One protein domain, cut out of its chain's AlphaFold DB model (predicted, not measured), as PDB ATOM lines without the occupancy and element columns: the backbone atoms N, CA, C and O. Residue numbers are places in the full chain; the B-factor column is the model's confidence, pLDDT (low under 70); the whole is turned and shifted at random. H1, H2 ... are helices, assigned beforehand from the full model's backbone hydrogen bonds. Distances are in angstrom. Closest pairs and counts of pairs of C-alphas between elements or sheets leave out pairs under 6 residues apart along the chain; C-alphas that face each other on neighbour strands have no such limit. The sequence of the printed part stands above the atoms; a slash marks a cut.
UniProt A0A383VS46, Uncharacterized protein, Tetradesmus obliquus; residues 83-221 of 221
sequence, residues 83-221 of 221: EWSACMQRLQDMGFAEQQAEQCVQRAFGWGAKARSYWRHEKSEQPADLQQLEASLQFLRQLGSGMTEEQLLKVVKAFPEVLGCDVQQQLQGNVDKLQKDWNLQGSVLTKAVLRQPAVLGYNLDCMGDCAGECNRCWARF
ATOM      1  N   GLU A  83      13.888 -75.896 464.005       82.50
ATOM      2  CA  GLU A  83      13.052 -75.024 463.173       82.50
ATOM      3  C   GLU A  83      13.427 -73.538 463.323       82.50
ATOM      4  O   GLU A  83      13.462 -72.798 462.338       82.50
ATOM      5  N   TRP A  84      13.779 -73.091 464.536       85.69
ATOM      6  CA  TRP A  84      14.266 -71.732 464.782       85.69
ATOM      7  C   TRP A  84      15.615 -71.492 464.099       85.69
ATOM      8  O   TRP A  84      15.809 -70.450 463.466       85.69
ATOM      9  N   SER A  85      16.553 -72.442 464.197       86.31
ATOM     10  CA  SER A  85      17.846 -72.321 463.515       86.31
ATOM     11  C   SER A  85      17.681 -72.354 461.993       86.31
ATOM     12  O   SER A  85      18.290 -71.525 461.317       86.31
ATOM     13  N   ALA A  86      16.775 -73.183 461.463       89.81
ATOM     14  CA  ALA A  86      16.416 -73.195 460.047       89.81
ATOM     15  C   ALA A  86      15.791 -71.863 459.587       89.81
ATOM     16  O   ALA A  86      16.195 -71.323 458.558       89.81
ATOM     17  N   CYS A  87      14.884 -71.266 460.371       89.50
ATOM     18  CA  CYS A  87      14.333 -69.931 460.100       89.50
ATOM     19  C   CYS A  87      15.431 -68.853 460.052       89.50
ATOM     20  O   CYS A  87      15.452 -68.015 459.148       89.50
ATOM     21  N   MET A  88      16.371 -68.874 461.006       90.75
ATOM     22  CA  MET A  88      17.498 -67.935 461.022       90.75
ATOM     23  C   MET A  88      18.466 -68.161 459.859       90.75
ATOM     24  O   MET A  88      18.945 -67.188 459.278       90.75
ATOM     25  N   GLN A  89      18.768 -69.413 459.507       91.94
ATOM     26  CA  GLN A  89      19.616 -69.747 458.363       91.94
ATOM     27  C   GLN A  89      18.964 -69.281 457.058       91.94
ATOM     28  O   GLN A  89      19.604 -68.593 456.269       91.94
ATOM     29  N   ARG A  90      17.658 -69.519 456.890       92.00
ATOM     30  CA  ARG A  90      16.910 -69.098 455.702       92.00
ATOM     31  C   ARG A  90      16.936 -67.585 455.477       92.00
ATOM     32  O   ARG A  90      17.012 -67.133 454.336       92.00
ATOM     33  N   LEU A  91      16.898 -66.800 456.556       90.69
ATOM     34  CA  LEU A  91      17.061 -65.345 456.500       90.69
ATOM     35  C   LEU A  91      18.521 -64.931 456.237       90.69
ATOM     36  O   LEU A  91      18.755 -63.954 455.526       90.69
ATOM     37  N   GLN A  92      19.507 -65.661 456.763       92.06
ATOM     38  CA  GLN A  92      20.925 -65.410 456.475       92.06
ATOM     39  C   GLN A  92      21.272 -65.666 455.002       92.06
ATOM     40  O   GLN A  92      21.950 -64.832 454.404       92.06
ATOM     41  N   ASP A  93      20.715 -66.711 454.380       91.56
ATOM     42  CA  ASP A  93      20.850 -66.985 452.938       91.56
ATOM     43  C   ASP A  93      20.326 -65.826 452.065       91.56
ATOM     44  O   ASP A  93      20.799 -65.606 450.951       91.56
ATOM     45  N   MET A  94      19.362 -65.050 452.575       86.38
ATOM     46  CA  MET A  94      18.840 -63.842 451.924       86.38
ATOM     47  C   MET A  94      19.692 -62.582 452.174       86.38
ATOM     48  O   MET A  94      19.349 -61.507 451.681       86.38
ATOM     49  N   GLY A  95      20.778 -62.668 452.948       89.06
ATOM     50  CA  GLY A  95      21.658 -61.538 453.270       89.06
ATOM     51  C   GLY A  95      21.284 -60.761 454.542       89.06
ATOM     52  O   GLY A  95      21.609 -59.574 454.669       89.06
ATOM     53  N   PHE A  96      20.591 -61.385 455.498       89.81
ATOM     54  CA  PHE A  96      20.455 -60.830 456.849       89.81
ATOM     55  C   PHE A  96      21.681 -61.181 457.700       89.81
ATOM     56  O   PHE A  96      22.166 -62.305 457.672       89.81
ATOM     57  N   ALA A  97      22.154 -60.233 458.512       91.81
ATOM     58  CA  ALA A  97      23.091 -60.560 459.586       91.81
ATOM     59  C   ALA A  97      22.374 -61.406 460.653       91.81
ATOM     60  O   ALA A  97      21.206 -61.141 460.932       91.81
ATOM     61  N   GLU A  98      23.070 -62.346 461.294       89.88
ATOM     62  CA  GLU A  98      22.528 -63.251 462.327       89.88
ATOM     63  C   GLU A  98      21.668 -62.513 463.375       89.88
ATOM     64  O   GLU A  98      20.487 -62.806 463.547       89.88
ATOM     65  N   GLN A  99      22.215 -61.447 463.968       90.00
ATOM     66  CA  GLN A  99      21.529 -60.577 464.935       90.00
ATOM     67  C   GLN A  99      20.252 -59.908 464.386       90.00
ATOM     68  O   GLN A  99      19.343 -59.584 465.148       90.00
ATOM     69  N   GLN A 100      20.175 -59.651 463.075       90.12
ATOM     70  CA  GLN A 100      18.970 -59.120 462.424       90.12
ATOM     71  C   GLN A 100      17.965 -60.239 462.141       90.12
ATOM     72  O   GLN A 100      16.773 -60.025 462.344       90.12
ATOM     73  N   ALA A 101      18.429 -61.413 461.702       90.25
ATOM     74  CA  ALA A 101      17.588 -62.583 461.467       90.25
ATOM     75  C   ALA A 101      16.877 -63.017 462.759       90.25
ATOM     76  O   ALA A 101      15.654 -63.128 462.767       90.25
ATOM     77  N   GLU A 102      17.608 -63.136 463.872       89.94
ATOM     78  CA  GLU A 102      17.042 -63.472 465.183       89.94
ATOM     79  C   GLU A 102      15.951 -62.471 465.612       89.94
ATOM     80  O   GLU A 102      14.840 -62.869 465.962       89.94
ATOM     81  N   GLN A 103      16.212 -61.162 465.492       90.25
ATOM     82  CA  GLN A 103      15.214 -60.119 465.770       90.25
ATOM     83  C   GLN A 103      13.977 -60.196 464.859       90.25
ATOM     84  O   GLN A 103      12.887 -59.799 465.280       90.25
ATOM     85  N   CYS A 104      14.125 -60.673 463.619       90.50
ATOM     86  CA  CYS A 104      12.995 -60.862 462.710       90.50
ATOM     87  C   CYS A 104      12.125 -62.044 463.152       90.50
ATOM     88  O   CYS A 104      10.916 -61.871 463.301       90.50
ATOM     89  N   VAL A 105      12.736 -63.201 463.437       89.12
ATOM     90  CA  VAL A 105      12.036 -64.404 463.922       89.12
ATOM     91  C   VAL A 105      11.336 -64.116 465.257       89.12
ATOM     92  O   VAL A 105      10.140 -64.379 465.390       89.12
ATOM     93  N   GLN A 106      12.012 -63.457 466.207       88.69
ATOM     94  CA  GLN A 106      11.398 -63.040 467.475       88.69
ATOM     95  C   GLN A 106      10.122 -62.213 467.245       88.69
ATOM     96  O   GLN A 106       9.059 -62.540 467.777       88.69
ATOM     97  N   ARG A 107      10.188 -61.181 466.393       89.00
ATOM     98  CA  ARG A 107       9.040 -60.303 466.109       89.00
ATOM     99  C   ARG A 107       7.893 -61.025 465.393       89.00
ATOM    100  O   ARG A 107       6.733 -60.829 465.767       89.00
ATOM    101  N   ALA A 108       8.205 -61.893 464.433       87.31
ATOM    102  CA  ALA A 108       7.230 -62.692 463.690       87.31
ATOM    103  C   ALA A 108       6.404 -63.637 464.581       87.31
ATOM    104  O   ALA A 108       5.178 -63.708 464.445       87.31
ATOM    105  N   PHE A 109       7.050 -64.328 465.522       85.19
ATOM    106  CA  PHE A 109       6.413 -65.368 466.340       85.19
ATOM    107  C   PHE A 109       5.947 -64.898 467.732       85.19
ATOM    108  O   PHE A 109       5.512 -65.710 468.544       85.19
ATOM    109  N   GLY A 110       5.961 -63.585 467.993       82.69
ATOM    110  CA  GLY A 110       5.387 -62.986 469.210       82.69
ATOM    111  C   GLY A 110       6.372 -62.767 470.365       82.69
ATOM    112  O   GLY A 110       5.996 -62.189 471.385       82.69
ATOM    113  N   TRP A 111       7.637 -63.148 470.191       82.25
ATOM    114  CA  TRP A 111       8.671 -63.081 471.219       82.25
ATOM    115  C   TRP A 111       9.196 -61.651 471.418       82.25
ATOM    116  O   TRP A 111       9.559 -60.935 470.481       82.25
ATOM    117  N   GLY A 112       9.282 -61.234 472.681       80.88
ATOM    118  CA  GLY A 112       9.834 -59.938 473.079       80.88
ATOM    119  C   GLY A 112       8.850 -58.759 473.014       80.88
ATOM    120  O   GLY A 112       7.793 -58.788 472.383       80.88
ATOM    121  N   ALA A 113       9.201 -57.666 473.700       77.56
ATOM    122  CA  ALA A 113       8.277 -56.557 473.971       77.56
ATOM    123  C   ALA A 113       7.735 -55.847 472.710       77.56
ATOM    124  O   ALA A 113       6.576 -55.431 472.687       77.56
ATOM    125  N   LYS A 114       8.547 -55.728 471.647       78.19
ATOM    126  CA  LYS A 114       8.119 -55.119 470.372       78.19
ATOM    127  C   LYS A 114       7.037 -55.958 469.684       78.19
ATOM    128  O   LYS A 114       6.037 -55.399 469.241       78.19
ATOM    129  N   ALA A 115       7.207 -57.280 469.673       79.50
ATOM    130  CA  ALA A 115       6.243 -58.218 469.114       79.50
ATOM    131  C   ALA A 115       4.918 -58.156 469.884       79.50
ATOM    132  O   ALA A 115       3.870 -57.898 469.296       79.50
ATOM    133  N   ARG A 116       4.971 -58.271 471.219       79.31
ATOM    134  CA  ARG A 116       3.791 -58.182 472.099       79.31
ATOM    135  C   ARG A 116       3.007 -56.870 471.909       79.31
ATOM    136  O   ARG A 116       1.779 -56.888 471.938       79.31
ATOM    137  N   SER A 117       3.690 -55.750 471.641       81.75
ATOM    138  CA  SER A 117       3.063 -54.449 471.335       81.75
ATOM    139  C   SER A 117       2.330 -54.417 469.981       81.75
ATOM    140  O   SER A 117       1.246 -53.837 469.871       81.75
ATOM    141  N   TYR A 118       2.884 -55.065 468.951       80.44
ATOM    142  CA  TYR A 118       2.254 -55.178 467.632       80.44
ATOM    143  C   TYR A 118       1.060 -56.153 467.645       80.44
ATOM    144  O   TYR A 118      -0.052 -55.801 467.231       80.44
ATOM    145  N   TRP A 119       1.269 -57.352 468.192       80.25
ATOM    146  CA  TRP A 119       0.255 -58.402 468.283       80.25
ATOM    147  C   TRP A 119      -0.804 -58.136 469.370       80.25
ATOM    148  O   TRP A 119      -1.833 -58.794 469.365       80.25
ATOM    149  N   ARG A 120      -0.612 -57.163 470.278       74.44
ATOM    150  CA  ARG A 120      -1.554 -56.794 471.364       74.44
ATOM    151  C   ARG A 120      -2.134 -58.008 472.127       74.44
ATOM    152  O   ARG A 120      -3.327 -58.050 472.399       74.44
ATOM    153  N   HIS A 121      -1.294 -58.986 472.472       65.94
ATOM    154  CA  HIS A 121      -1.679 -60.254 473.128       65.94
ATOM    155  C   HIS A 121      -2.597 -61.200 472.320       65.94
ATOM    156  O   HIS A 121      -2.941 -62.264 472.822       65.94
ATOM    157  N   GLU A 122      -2.949 -60.875 471.072       61.75
ATOM    158  CA  GLU A 122      -3.768 -61.726 470.187       61.75
ATOM    159  C   GLU A 122      -2.997 -62.960 469.683       61.75
ATOM    160  O   GLU A 122      -3.586 -64.004 469.422       61.75
ATOM    161  N   LYS A 123      -1.666 -62.852 469.582       65.19
ATOM    162  CA  LYS A 123      -0.768 -63.954 469.222       65.19
ATOM    163  C   LYS A 123       0.022 -64.399 470.453       65.19
ATOM    164  O   LYS A 123       0.757 -63.598 471.036       65.19
ATOM    165  N   SER A 124      -0.138 -65.663 470.840       61.41
ATOM    166  CA  SER A 124       0.712 -66.332 471.830       61.41
ATOM    167  C   SER A 124       2.138 -66.511 471.299       61.41
ATOM    168  O   SER A 124       2.379 -66.436 470.095       61.41
ATOM    169  N   GLU A 125       3.090 -66.757 472.199       70.88
ATOM    170  CA  GLU A 125       4.472 -67.087 471.839       70.88
ATOM    171  C   GLU A 125       4.488 -68.483 471.201       70.88
ATOM    172  O   GLU A 125       4.395 -69.498 471.888       70.88
ATOM    173  N   GLN A 126       4.497 -68.514 469.867       64.81
ATOM    174  CA  GLN A 126       4.473 -69.742 469.069       64.81
ATOM    175  C   GLN A 126       5.912 -70.207 468.782       64.81
ATOM    176  O   GLN A 126       6.807 -69.360 468.654       64.81
ATOM    177  N   PRO A 127       6.161 -71.523 468.630       64.31
ATOM    178  CA  PRO A 127       7.395 -71.997 468.010       64.31
ATOM    179  C   PRO A 127       7.530 -71.410 466.595       64.31
ATOM    180  O   PRO A 127       6.536 -71.083 465.941       64.31
ATOM    181  N   ALA A 128       8.769 -71.225 466.141       75.50
ATOM    182  CA  ALA A 128       9.037 -70.666 464.822       75.50
ATOM    183  C   ALA A 128       8.763 -71.711 463.734       75.50
ATOM    184  O   ALA A 128       9.550 -72.635 463.566       75.50
ATOM    185  N   ASP A 129       7.668 -71.545 462.993       84.50
ATOM    186  CA  ASP A 129       7.334 -72.406 461.860       84.50
ATOM    187  C   ASP A 129       8.040 -71.941 460.576       84.50
ATOM    188  O   ASP A 129       7.800 -70.842 460.060       84.50
ATOM    189  N   LEU A 130       8.892 -72.815 460.041       86.88
ATOM    190  CA  LEU A 130       9.582 -72.596 458.775       86.88
ATOM    191  C   LEU A 130       8.609 -72.585 457.588       86.88
ATOM    192  O   LEU A 130       8.818 -71.803 456.661       86.88
ATOM    193  N   GLN A 131       7.541 -73.392 457.605       88.44
ATOM    194  CA  GLN A 131       6.579 -73.441 456.500       88.44
ATOM    195  C   GLN A 131       5.839 -72.110 456.362       88.44
ATOM    196  O   GLN A 131       5.787 -71.556 455.263       88.44
ATOM    197  N   GLN A 132       5.348 -71.543 457.468       87.56
ATOM    198  CA  GLN A 132       4.736 -70.215 457.478       87.56
ATOM    199  C   GLN A 132       5.699 -69.119 456.996       87.56
ATOM    200  O   GLN A 132       5.301 -68.239 456.223       87.56
ATOM    201  N   LEU A 133       6.970 -69.175 457.412       89.94
ATOM    202  CA  LEU A 133       7.998 -68.227 456.981       89.94
ATOM    203  C   LEU A 133       8.244 -68.323 455.468       89.94
ATOM    204  O   LEU A 133       8.231 -67.302 454.777       89.94
ATOM    205  N   GLU A 134       8.424 -69.531 454.929       91.06
ATOM    206  CA  GLU A 134       8.647 -69.734 453.496       91.06
ATOM    207  C   GLU A 134       7.419 -69.385 452.653       91.06
ATOM    208  O   GLU A 134       7.569 -68.714 451.629       91.06
ATOM    209  N   ALA A 135       6.212 -69.739 453.102       92.06
ATOM    210  CA  ALA A 135       4.960 -69.375 452.440       92.06
ATOM    211  C   ALA A 135       4.775 -67.848 452.385       92.06
ATOM    212  O   ALA A 135       4.429 -67.300 451.336       92.06
ATOM    213  N   SER A 136       5.092 -67.141 453.474       91.25
ATOM    214  CA  SER A 136       5.054 -65.672 453.531       91.25
ATOM    215  C   SER A 136       6.075 -65.034 452.579       91.25
ATOM    216  O   SER A 136       5.748 -64.101 451.842       91.25
ATOM    217  N   LEU A 137       7.306 -65.556 452.521       91.81
ATOM    218  CA  LEU A 137       8.329 -65.095 451.571       91.81
ATOM    219  C   LEU A 137       7.944 -65.393 450.113       91.81
ATOM    220  O   LEU A 137       8.135 -64.550 449.237       91.81
ATOM    221  N   GLN A 138       7.385 -66.572 449.839       92.19
ATOM    222  CA  GLN A 138       6.905 -66.967 448.516       92.19
ATOM    223  C   GLN A 138       5.735 -66.086 448.055       92.19
ATOM    224  O   GLN A 138       5.707 -65.676 446.893       92.19
ATOM    225  N   PHE A 139       4.812 -65.744 448.957       92.00
ATOM    226  CA  PHE A 139       3.723 -64.805 448.694       92.00
ATOM    227  C   PHE A 139       4.257 -63.415 448.325       92.00
ATOM    228  O   PHE A 139       3.881 -62.857 447.295       92.00
ATOM    229  N   LEU A 140       5.199 -62.877 449.110       90.75
ATOM    230  CA  LEU A 140       5.824 -61.579 448.831       90.75
ATOM    231  C   LEU A 140       6.580 -61.564 447.491       90.75
ATOM    232  O   LEU A 140       6.515 -60.567 446.773       90.75
ATOM    233  N   ARG A 141       7.245 -62.665 447.107       91.00
ATOM    234  CA  ARG A 141       7.870 -62.807 445.776       91.00
ATOM    235  C   ARG A 141       6.848 -62.728 444.646       91.00
ATOM    236  O   ARG A 141       7.111 -62.057 443.655       91.00
ATOM    237  N   GLN A 142       5.691 -63.373 444.796       89.94
ATOM    238  CA  GLN A 142       4.617 -63.374 443.791       89.94
ATOM    239  C   GLN A 142       3.795 -62.071 443.767       89.94
ATOM    240  O   GLN A 142       2.975 -61.871 442.871       89.94
ATOM    241  N   LEU A 143       4.008 -61.162 444.721       86.94
ATOM    242  CA  LEU A 143       3.168 -59.987 444.904       86.94
ATOM    243  C   LEU A 143       3.309 -58.950 443.773       86.94
ATOM    244  O   LEU A 143       4.363 -58.339 443.562       86.94
ATOM    245  N   GLY A 144       2.197 -58.669 443.091       79.38
ATOM    246  CA  GLY A 144       2.118 -57.648 442.047       79.38
ATOM    247  C   GLY A 144       2.725 -58.124 440.728       79.38
ATOM    248  O   GLY A 144       2.051 -58.792 439.954       79.38
ATOM    249  N   SER A 145       3.965 -57.728 440.440       79.38
ATOM    250  CA  SER A 145       4.677 -58.070 439.193       79.38
ATOM    251  C   SER A 145       5.992 -58.827 439.421       79.38
ATOM    252  O   SER A 145       6.863 -58.796 438.555       79.38
ATOM    253  N   GLY A 146       6.157 -59.447 440.591       80.44
ATOM    254  CA  GLY A 146       7.424 -60.028 441.037       80.44
ATOM    255  C   GLY A 146       8.275 -59.021 441.814       80.44
ATOM    256  O   GLY A 146       8.743 -58.033 441.243       80.44
ATOM    257  N   MET A 147       8.485 -59.255 443.113       86.00
ATOM    258  CA  MET A 147       9.468 -58.498 443.904       86.00
ATOM    259  C   MET A 147      10.879 -59.056 443.701       86.00
ATOM    260  O   MET A 147      11.068 -60.266 443.611       86.00
ATOM    261  N   THR A 148      11.889 -58.180 443.690       90.38
ATOM    262  CA  THR A 148      13.298 -58.612 443.747       90.38
ATOM    263  C   THR A 148      13.705 -58.976 445.178       90.38
ATOM    264  O   THR A 148      13.139 -58.448 446.137       90.38
ATOM    265  N   GLU A 149      14.729 -59.818 445.358       89.00
ATOM    266  CA  GLU A 149      15.224 -60.180 446.704       89.00
ATOM    267  C   GLU A 149      15.653 -58.946 447.524       89.00
ATOM    268  O   GLU A 149      15.401 -58.877 448.723       89.00
ATOM    269  N   GLU A 150      16.207 -57.907 446.885       89.88
ATOM    270  CA  GLU A 150      16.520 -56.634 447.555       89.88
ATOM    271  C   GLU A 150      15.278 -55.903 448.090       89.88
ATOM    272  O   GLU A 150      15.330 -55.241 449.130       89.88
ATOM    273  N   GLN A 151      14.170 -55.959 447.347       90.50
ATOM    274  CA  GLN A 151      12.891 -55.366 447.732       90.50
ATOM    275  C   GLN A 151      12.252 -56.169 448.866       90.50
ATOM    276  O   GLN A 151      11.824 -55.584 449.860       90.50
ATOM    277  N   LEU A 152      12.278 -57.497 448.753       91.38
ATOM    278  CA  LEU A 152      11.833 -58.435 449.777       91.38
ATOM    279  C   LEU A 152      12.589 -58.222 451.100       91.38
ATOM    280  O   LEU A 152      11.975 -58.055 452.154       91.38
ATOM    281  N   LEU A 153      13.918 -58.111 451.040       90.88
ATOM    282  CA  LEU A 153      14.773 -57.822 452.189       90.88
ATOM    283  C   LEU A 153      14.471 -56.449 452.815       90.88
ATOM    284  O   LEU A 153      14.475 -56.326 454.039       90.88
ATOM    285  N   LYS A 154      14.151 -55.417 452.018       91.31
ATOM    286  CA  LYS A 154      13.699 -54.108 452.540       91.31
ATOM    287  C   LYS A 154      12.351 -54.211 453.264       91.31
ATOM    288  O   LYS A 154      12.218 -53.651 454.352       91.31
ATOM    289  N   VAL A 155      11.385 -54.946 452.704       91.88
ATOM    290  CA  VAL A 155      10.065 -55.191 453.316       91.88
ATOM    291  C   VAL A 155      10.215 -55.902 454.661       91.88
ATOM    292  O   VAL A 155       9.745 -55.384 455.672       91.88
ATOM    293  N   VAL A 156      10.938 -57.024 454.702       91.81
ATOM    294  CA  VAL A 156      11.124 -57.827 455.922       91.81
ATOM    295  C   VAL A 156      11.948 -57.079 456.984       91.81
ATOM    296  O   VAL A 156      11.639 -57.176 458.167       91.81
ATOM    297  N   LYS A 157      12.936 -56.249 456.605       90.81
ATOM    298  CA  LYS A 157      13.661 -55.390 457.572       90.81
ATOM    299  C   LYS A 157      12.777 -54.306 458.193       90.81
ATOM    300  O   LYS A 157      12.940 -53.992 459.372       90.81
ATOM    301  N   ALA A 158      11.863 -53.722 457.421       90.69
ATOM    302  CA  ALA A 158      10.944 -52.699 457.914       90.69
ATOM    303  C   ALA A 158       9.795 -53.293 458.751       90.69
ATOM    304  O   ALA A 158       9.388 -52.702 459.753       90.69
ATOM    305  N   PHE A 159       9.292 -54.463 458.355       90.31
ATOM    306  CA  PHE A 159       8.130 -55.122 458.946       90.31
ATOM    307  C   PHE A 159       8.352 -56.646 459.034       90.31
ATOM    308  O   PHE A 159       7.809 -57.403 458.230       90.31
ATOM    309  N   PRO A 160       9.170 -57.118 459.994       90.38
ATOM    310  CA  PRO A 160       9.464 -58.543 460.154       90.38
ATOM    311  C   PRO A 160       8.262 -59.363 460.625       90.38
ATOM    312  O   PRO A 160       8.232 -60.573 460.415       90.38
ATOM    313  N   GLU A 161       7.254 -58.728 461.230       90.25
ATOM    314  CA  GLU A 161       6.033 -59.407 461.662       90.25
ATOM    315  C   GLU A 161       5.254 -60.052 460.499       90.25
ATOM    316  O   GLU A 161       4.512 -61.001 460.738       90.25
ATOM    317  N   VAL A 162       5.507 -59.634 459.247       90.44
ATOM    318  CA  VAL A 162       4.946 -60.244 458.026       90.44
ATOM    319  C   VAL A 162       5.202 -61.749 457.922       90.44
ATOM    320  O   VAL A 162       4.354 -62.467 457.411       90.44
ATOM    321  N   LEU A 163       6.340 -62.237 458.436       89.50
ATOM    322  CA  LEU A 163       6.708 -63.659 458.393       89.50
ATOM    323  C   LEU A 163       5.828 -64.524 459.310       89.50
ATOM    324  O   LEU A 163       5.841 -65.745 459.208       89.50
ATOM    325  N   GLY A 164       5.095 -63.885 460.225       86.19
ATOM    326  CA  GLY A 164       4.141 -64.520 461.122       86.19
ATOM    327  C   GLY A 164       2.686 -64.135 460.849       86.19
ATOM    328  O   GLY A 164       1.836 -64.468 461.678       86.19
ATOM    329  N   CYS A 165       2.395 -63.417 459.761       86.50
ATOM    330  CA  CYS A 165       1.030 -63.148 459.312       86.50
ATOM    331  C   CYS A 165       0.493 -64.335 458.510       86.50
ATOM    332  O   CYS A 165       1.230 -64.922 457.725       86.50
ATOM    333  N   ASP A 166      -0.789 -64.663 458.673       87.62
ATOM    334  CA  ASP A 166      -1.425 -65.748 457.917       87.62
ATOM    335  C   ASP A 166      -1.519 -65.398 456.420       87.62
ATOM    336  O   ASP A 166      -1.989 -64.313 456.056       87.62
ATOM    337  N   VAL A 167      -1.087 -66.303 455.537       88.69
ATOM    338  CA  VAL A 167      -1.005 -66.007 454.096       88.69
ATOM    339  C   VAL A 167      -2.393 -65.870 453.468       88.69
ATOM    340  O   VAL A 167      -2.600 -65.010 452.613       88.69
ATOM    341  N   GLN A 168      -3.356 -66.687 453.893       85.94
ATOM    342  CA  GLN A 168      -4.656 -66.810 453.240       85.94
ATOM    343  C   GLN A 168      -5.686 -65.816 453.798       85.94
ATOM    344  O   GLN A 168      -6.462 -65.243 453.035       85.94
ATOM    345  N   GLN A 169      -5.689 -65.588 455.110       83.50
ATOM    346  CA  GLN A 169      -6.619 -64.684 455.787       83.50
ATOM    347  C   GLN A 169      -6.090 -63.250 455.859       83.50
ATOM    348  O   GLN A 169      -6.830 -62.314 455.558       83.50
ATOM    349  N   GLN A 170      -4.820 -63.055 456.241       86.56
ATOM    350  CA  GLN A 170      -4.252 -61.715 456.414       86.56
ATOM    351  C   GLN A 170      -3.611 -61.205 455.122       86.56
ATOM    352  O   GLN A 170      -4.078 -60.207 454.577       86.56
ATOM    353  N   LEU A 171      -2.575 -61.874 454.600       89.81
ATOM    354  CA  LEU A 171      -1.807 -61.347 453.463       89.81
ATOM    355  C   LEU A 171      -2.667 -61.240 452.191       89.81
ATOM    356  O   LEU A 171      -2.780 -60.150 451.624       89.81
ATOM    357  N   GLN A 172      -3.321 -62.329 451.770       90.88
ATOM    358  CA  GLN A 172      -4.186 -62.334 450.585       90.88
ATOM    359  C   GLN A 172      -5.376 -61.380 450.749       90.88
ATOM    360  O   GLN A 172      -5.618 -60.563 449.865       90.88
ATOM    361  N   GLY A 173      -6.084 -61.421 451.881       89.81
ATOM    362  CA  GLY A 173      -7.238 -60.548 452.121       89.81
ATOM    363  C   GLY A 173      -6.878 -59.054 452.128       89.81
ATOM    364  O   GLY A 173      -7.610 -58.236 451.564       89.81
ATOM    365  N   ASN A 174      -5.718 -58.686 452.683       89.81
ATOM    366  CA  ASN A 174      -5.215 -57.311 452.646       89.81
ATOM    367  C   ASN A 174      -4.818 -56.880 451.223       89.81
ATOM    368  O   ASN A 174      -5.095 -55.749 450.824       89.81
ATOM    369  N   VAL A 175      -4.235 -57.776 450.421       91.06
ATOM    370  CA  VAL A 175      -3.912 -57.511 449.008       91.06
ATOM    371  C   VAL A 175      -5.169 -57.368 448.150       91.06
ATOM    372  O   VAL A 175      -5.267 -56.424 447.365       91.06
ATOM    373  N   ASP A 176      -6.158 -58.236 448.343       90.56
ATOM    374  CA  ASP A 176      -7.481 -58.146 447.726       90.56
ATOM    375  C   ASP A 176      -8.148 -56.796 448.015       90.56
ATOM    376  O   ASP A 176      -8.739 -56.188 447.122       90.56
ATOM    377  N   LYS A 177      -8.036 -56.303 449.254       88.50
ATOM    378  CA  LYS A 177      -8.575 -55.001 449.657       88.50
ATOM    379  C   LYS A 177      -7.845 -53.835 448.973       88.50
ATOM    380  O   LYS A 177      -8.502 -52.924 448.478       88.50
ATOM    381  N   LEU A 178      -6.514 -53.893 448.841       89.62
ATOM    382  CA  LEU A 178      -5.734 -52.908 448.063       89.62
ATOM    383  C   LEU A 178      -6.128 -52.872 446.581       89.62
ATOM    384  O   LEU A 178      -6.156 -51.797 445.973       89.62
ATOM    385  N   GLN A 179      -6.447 -54.031 446.005       90.50
ATOM    386  CA  GLN A 179      -6.913 -54.137 444.624       90.50
ATOM    387  C   GLN A 179      -8.354 -53.642 444.446       90.50
ATOM    388  O   GLN A 179      -8.638 -53.012 443.433       90.50
ATOM    389  N   LYS A 180      -9.256 -53.899 445.401       90.00
ATOM    390  CA  LYS A 180     -10.684 -53.541 445.303       90.00
ATOM    391  C   LYS A 180     -10.955 -52.071 445.638       90.00
ATOM    392  O   LYS A 180     -11.601 -51.387 444.852       90.00
ATOM    393  N   ASP A 181     -10.432 -51.575 446.758       88.19
ATOM    394  CA  ASP A 181     -10.807 -50.256 447.290       88.19
ATOM    395  C   ASP A 181      -9.956 -49.115 446.705       88.19
ATOM    396  O   ASP A 181     -10.449 -48.008 446.496       88.19
ATOM    397  N   TRP A 182      -8.677 -49.384 446.409       85.12
ATOM    398  CA  TRP A 182      -7.724 -48.395 445.878       85.12
ATOM    399  C   TRP A 182      -7.271 -48.680 444.437       85.12
ATOM    400  O   TRP A 182      -6.446 -47.941 443.896       85.12
ATOM    401  N   ASN A 183      -7.794 -49.737 443.802       87.69
ATOM    402  CA  ASN A 183      -7.464 -50.151 442.432       87.69
ATOM    403  C   ASN A 183      -5.945 -50.324 442.178       87.69
ATOM    404  O   ASN A 183      -5.442 -50.058 441.082       87.69
ATOM    405  N   LEU A 184      -5.187 -50.748 443.201       88.19
ATOM    406  CA  LEU A 184      -3.730 -50.896 443.132       88.19
ATOM    407  C   LEU A 184      -3.352 -52.265 442.563       88.19
ATOM    408  O   LEU A 184      -3.545 -53.286 443.218       88.19
ATOM    409  N   GLN A 185      -2.755 -52.290 441.372       87.50
ATOM    410  CA  GLN A 185      -2.374 -53.529 440.685       87.50
ATOM    411  C   GLN A 185      -0.913 -53.506 440.209       87.50
ATOM    412  O   GLN A 185      -0.290 -52.444 440.085       87.50
ATOM    413  N   GLY A 186      -0.354 -54.695 439.955       88.31
ATOM    414  CA  GLY A 186       0.997 -54.887 439.418       88.31
ATOM    415  C   GLY A 186       2.069 -54.089 440.170       88.31
ATOM    416  O   GLY A 186       2.134 -54.107 441.399       88.31
ATOM    417  N   SER A 187       2.881 -53.329 439.433       88.62
ATOM    418  CA  SER A 187       3.978 -52.536 440.010       88.62
ATOM    419  C   SER A 187       3.534 -51.408 440.957       88.62
ATOM    420  O   SER A 187       4.339 -50.944 441.769       88.62
ATOM    421  N   VAL A 188       2.277 -50.947 440.889       90.19
ATOM    422  CA  VAL A 188       1.759 -49.901 441.793       90.19
ATOM    423  C   VAL A 188       1.506 -50.485 443.182       90.19
ATOM    424  O   VAL A 188       1.900 -49.876 444.176       90.19
ATOM    425  N   LEU A 189       0.946 -51.698 443.244       90.94
ATOM    426  CA  LEU A 189       0.790 -52.473 444.477       90.94
ATOM    427  C   LEU A 189       2.156 -52.735 445.132       90.94
ATOM    428  O   LEU A 189       2.353 -52.415 446.304       90.94
ATOM    429  N   THR A 190       3.136 -53.205 444.352       90.56
ATOM    430  CA  THR A 190       4.520 -53.415 444.812       90.56
ATOM    431  C   THR A 190       5.121 -52.131 445.413       90.56
ATOM    432  O   THR A 190       5.699 -52.162 446.499       90.56
ATOM    433  N   LYS A 191       4.928 -50.968 444.768       90.69
ATOM    434  CA  LYS A 191       5.376 -49.651 445.273       90.69
ATOM    435  C   LYS A 191       4.601 -49.146 446.496       90.69
ATOM    436  O   LYS A 191       5.124 -48.307 447.230       90.69
ATOM    437  N   ALA A 192       3.359 -49.577 446.709       90.75
ATOM    438  CA  ALA A 192       2.601 -49.249 447.915       90.75
ATOM    439  C   ALA A 192       3.157 -50.023 449.119       90.75
ATOM    440  O   ALA A 192       3.534 -49.411 450.118       90.75
ATOM    441  N   VAL A 193       3.336 -51.338 448.972       90.94
ATOM    442  CA  VAL A 193       3.907 -52.207 450.013       90.94
ATOM    443  C   VAL A 193       5.356 -51.834 450.341       90.94
ATOM    444  O   VAL A 193       5.724 -51.811 451.509       90.94
ATOM    445  N   LEU A 194       6.166 -51.435 449.354       91.12
ATOM    446  CA  LEU A 194       7.523 -50.928 449.606       91.12
ATOM    447  C   LEU A 194       7.567 -49.612 450.400       91.12
ATOM    448  O   LEU A 194       8.581 -49.327 451.034       91.12
ATOM    449  N   ARG A 195       6.498 -48.802 450.365       90.19
ATOM    450  CA  ARG A 195       6.393 -47.565 451.159       90.19
ATOM    451  C   ARG A 195       5.834 -47.818 452.557       90.19
ATOM    452  O   ARG A 195       6.311 -47.203 453.505       90.19
ATOM    453  N   GLN A 196       4.855 -48.715 452.691       89.25
ATOM    454  CA  GLN A 196       4.213 -49.042 453.966       89.25
ATOM    455  C   GLN A 196       3.947 -50.555 454.070       89.25
ATOM    456  O   GLN A 196       2.816 -50.994 453.871       89.25
ATOM    457  N   PRO A 197       4.958 -51.376 454.408       89.69
ATOM    458  CA  PRO A 197       4.814 -52.834 454.403       89.69
ATOM    459  C   PRO A 197       3.883 -53.360 455.504       89.69
ATOM    460  O   PRO A 197       3.290 -54.424 455.347       89.69
ATOM    461  N   ALA A 198       3.671 -52.577 456.569       88.44
ATOM    462  CA  ALA A 198       2.720 -52.880 457.641       88.44
ATOM    463  C   ALA A 198       1.266 -53.062 457.155       88.44
ATOM    464  O   ALA A 198       0.479 -53.690 457.859       88.44
ATOM    465  N   VAL A 199       0.919 -52.563 455.958       88.81
ATOM    466  CA  VAL A 199      -0.411 -52.733 455.346       88.81
ATOM    467  C   VAL A 199      -0.805 -54.202 455.159       88.81
ATOM    468  O   VAL A 199      -1.980 -54.546 455.207       88.81
ATOM    469  N   LEU A 200       0.183 -55.086 454.993       89.06
ATOM    470  CA  LEU A 200      -0.039 -56.522 454.833       89.06
ATOM    471  C   LEU A 200      -0.470 -57.217 456.133       89.06
ATOM    472  O   LEU A 200      -1.059 -58.291 456.074       89.06
ATOM    473  N   GLY A 201      -0.206 -56.605 457.290       87.38
ATOM    474  CA  GLY A 201      -0.577 -57.120 458.609       87.38
ATOM    475  C   GLY A 201      -1.719 -56.346 459.274       87.38
ATOM    476  O   GLY A 201      -1.795 -56.302 460.502       87.38
ATOM    477  N   TYR A 202      -2.563 -55.661 458.500       86.56
ATOM    478  CA  TYR A 202      -3.750 -54.997 459.038       86.56
ATOM    479  C   TYR A 202      -4.903 -55.983 459.263       86.56
ATOM    480  O   TYR A 202      -5.056 -56.970 458.546       86.56
ATOM    481  N   ASN A 203      -5.719 -55.714 460.282       81.81
ATOM    482  CA  ASN A 203      -6.891 -56.522 460.596       81.81
ATOM    483  C   ASN A 203      -8.052 -56.068 459.702       81.81
ATOM    484  O   ASN A 203      -8.548 -54.948 459.847       81.81
ATOM    485  N   LEU A 204      -8.498 -56.944 458.798       73.62
ATOM    486  CA  LEU A 204      -9.624 -56.694 457.882       73.62
ATOM    487  C   LEU A 204     -10.953 -56.469 458.614       73.62
ATOM    488  O   LEU A 204     -11.779 -55.695 458.144       73.62
ATOM    489  N   ASP A 205     -11.110 -57.088 459.785       67.25
ATOM    490  CA  ASP A 205     -12.283 -56.961 460.659       67.25
ATOM    491  C   ASP A 205     -12.370 -55.585 461.359       67.25
ATOM    492  O   ASP A 205     -13.389 -55.220 461.941       67.25
ATOM    493  N   CYS A 206     -11.325 -54.749 461.252       65.00
ATOM    494  CA  CYS A 206     -11.438 -53.331 461.588       65.00
ATOM    495  C   CYS A 206     -12.261 -52.605 460.507       65.00
ATOM    496  O   CYS A 206     -11.687 -51.966 459.622       65.00
ATOM    497  N   MET A 207     -13.596 -52.643 460.603       55.69
ATOM    498  CA  MET A 207     -14.543 -51.973 459.685       55.69
ATOM    499  C   MET A 207     -14.473 -50.423 459.689       55.69
ATOM    500  O   MET A 207     -15.383 -49.746 459.226       55.69
ATOM    501  N   GLY A 208     -13.388 -49.833 460.198       55.81
ATOM    502  CA  GLY A 208     -13.189 -48.390 460.359       55.81
ATOM    503  C   GLY A 208     -13.662 -47.838 461.709       55.81
ATOM    504  O   GLY A 208     -13.200 -46.776 462.121       55.81
ATOM    505  N   ASP A 209     -14.496 -48.582 462.438       58.50
ATOM    506  CA  ASP A 209     -15.157 -48.103 463.659       58.50
ATOM    507  C   ASP A 209     -14.232 -47.966 464.885       58.50
ATOM    508  O   ASP A 209     -14.581 -47.273 465.837       58.50
ATOM    509  N   CYS A 210     -13.023 -48.549 464.884       63.66
ATOM    510  CA  CYS A 210     -12.121 -48.508 466.051       63.66
ATOM    511  C   CYS A 210     -11.392 -47.158 466.263       63.66
ATOM    512  O   CYS A 210     -10.412 -47.097 467.008       63.66
ATOM    513  N   ALA A 211     -11.776 -46.098 465.541       59.47
ATOM    514  CA  ALA A 211     -11.159 -44.762 465.578       59.47
ATOM    515  C   ALA A 211      -9.622 -44.720 465.360       59.47
ATOM    516  O   ALA A 211      -8.965 -43.725 465.663       59.47
ATOM    517  N   GLY A 212      -9.025 -45.790 464.819       60.19
ATOM    518  CA  GLY A 212      -7.571 -45.924 464.653       60.19
ATOM    519  C   GLY A 212      -6.794 -46.277 465.933       60.19
ATOM    520  O   GLY A 212      -5.561 -46.222 465.918       60.19
ATOM    521  N   GLU A 213      -7.478 -46.664 467.017       59.38
ATOM    522  CA  GLU A 213      -6.865 -47.033 468.306       59.38
ATOM    523  C   GLU A 213      -6.040 -48.332 468.245       59.38
ATOM    524  O   GLU A 213      -5.096 -48.530 469.023       59.38
ATOM    525  N   CYS A 214      -6.328 -49.232 467.296       71.88
ATOM    526  CA  CYS A 214      -5.489 -50.401 467.063       71.88
ATOM    527  C   CYS A 214      -4.357 -50.089 466.061       71.88
ATOM    528  O   CYS A 214      -4.557 -49.496 465.001       71.88
ATOM    529  N   ASN A 215      -3.140 -50.546 466.384       73.25
ATOM    530  CA  ASN A 215      -1.936 -50.353 465.559       73.25
ATOM    531  C   ASN A 215      -2.025 -51.033 464.174       73.25
ATOM    532  O   ASN A 215      -1.144 -50.832 463.339       73.25
ATOM    533  N   ARG A 216      -3.072 -51.839 463.947       78.94
ATOM    534  CA  ARG A 216      -3.326 -52.662 462.759       78.94
ATOM    535  C   ARG A 216      -4.615 -52.276 462.009       78.94
ATOM    536  O   ARG A 216      -5.096 -53.079 461.218       78.94
ATOM    537  N   CYS A 217      -5.211 -51.100 462.242       80.44
ATOM    538  CA  CYS A 217      -6.415 -50.712 461.493       80.44
ATOM    539  C   CYS A 217      -6.088 -50.080 460.135       80.44
ATOM    540  O   CYS A 217      -5.217 -49.215 460.024       80.44
ATOM    541  N   TRP A 218      -6.914 -50.415 459.145       79.69
ATOM    542  CA  TRP A 218      -6.948 -49.819 457.811       79.69
ATOM    543  C   TRP A 218      -7.146 -48.297 457.777       79.69
ATOM    544  O   TRP A 218      -6.707 -47.658 456.829       79.69
ATOM    545  N   ALA A 219      -7.707 -47.689 458.827       75.94
ATOM    546  CA  ALA A 219      -7.821 -46.230 458.966       75.94
ATOM    547  C   ALA A 219      -6.465 -45.488 459.093       75.94
ATOM    548  O   ALA A 219      -6.443 -44.264 459.202       75.94
ATOM    549  N   ARG A 220      -5.338 -46.217 459.128       73.75
ATOM    550  CA  ARG A 220      -3.964 -45.680 459.176       73.75
ATOM    551  C   ARG A 220      -3.216 -45.768 457.832       73.75
ATOM    552  O   ARG A 220      -2.019 -45.473 457.808       73.75
ATOM    553  N   PHE A 221      -3.881 -46.234 456.773       72.75
ATOM    554  CA  PHE A 221      -3.352 -46.311 455.407       72.75
ATOM    555  C   PHE A 221      -3.611 -45.010 454.635       72.75
ATOM    556  O   PHE A 221      -2.642 -44.515 454.021       72.75
TER     557      PHE A 221
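This is residues 83 to 221 of the 221 residues of an uncharacterized protein of Tetradesmus obliquus (UniProt A0A383VS46). Two short helices, H6 and H9, meet in the middle, with longer helices H2, H4, H5, H7 and H8 round them. H1 packs on H2 and H4 at one end; the last 20 residues make a looping tail on the far side from H1. The printed part has 139 residues with nine named helices, H1 to H9 in order, and no named strand: all helix. It is compact, with a radius of gyration of the C-alphas of 14.5 A and spans of 39 by 34 by 22 A.

Find C-alpha 83 at (13.052, -75.024, 463.173), where H1 runs to 93. Next come H2, residues 98 to 109, 16.7 A, and H3, 113 to 119. H4, 130 to 142, spans 18.3 A; H5 is 149 to 158, H6 160 to 164. H7, 167 to 181, spans 19.8 A; H8 is 186 to 195, and H9, 197 to 201, ends at C-alpha 201 (-0.577, -57.120, 458.609).

Start at the hub, H4. These closest C-alphas show its touches: Leu 130 to Cys 87 of H1, 5.6 A; Leu 140 to Leu 152 of H5, 6.8 A; Leu 133 to Leu 163 of H6, 5.0 A; Ser 136 to Val 167, H7's one touching residue, 6.1 A. H6 touches H2 at Glu 161 and Ala 108, 4.0 A, and H9 at Val 162 and Gly 201, 6.4 A. H9 touches H7 at Leu 200 and Leu 171, 5.3 A. H5 touches H8 at Val 155 and Leu 194, 6.2 A, at a steep tilt of 38 degrees. H3 and H2 touch only at the corner, Ala 115 to Arg 107, 4.6 A. In H1, H3, H4, H5 and H8 every O i to N i+4 pair is within hydrogen-bond range; H2 has 7 of 8, H7 8 of 11, and H6 and H9 each 0 of 1, but 2 of 2 O i to N i+3 pairs.

The C-alphas farthest apart, Asp 93 and Asp 209, are 42.0 A apart. The printed part has no cut and no long link between helices. Look for pLDDT under 70 at residues 121 to 124, 126 to 127 and 205 to 213.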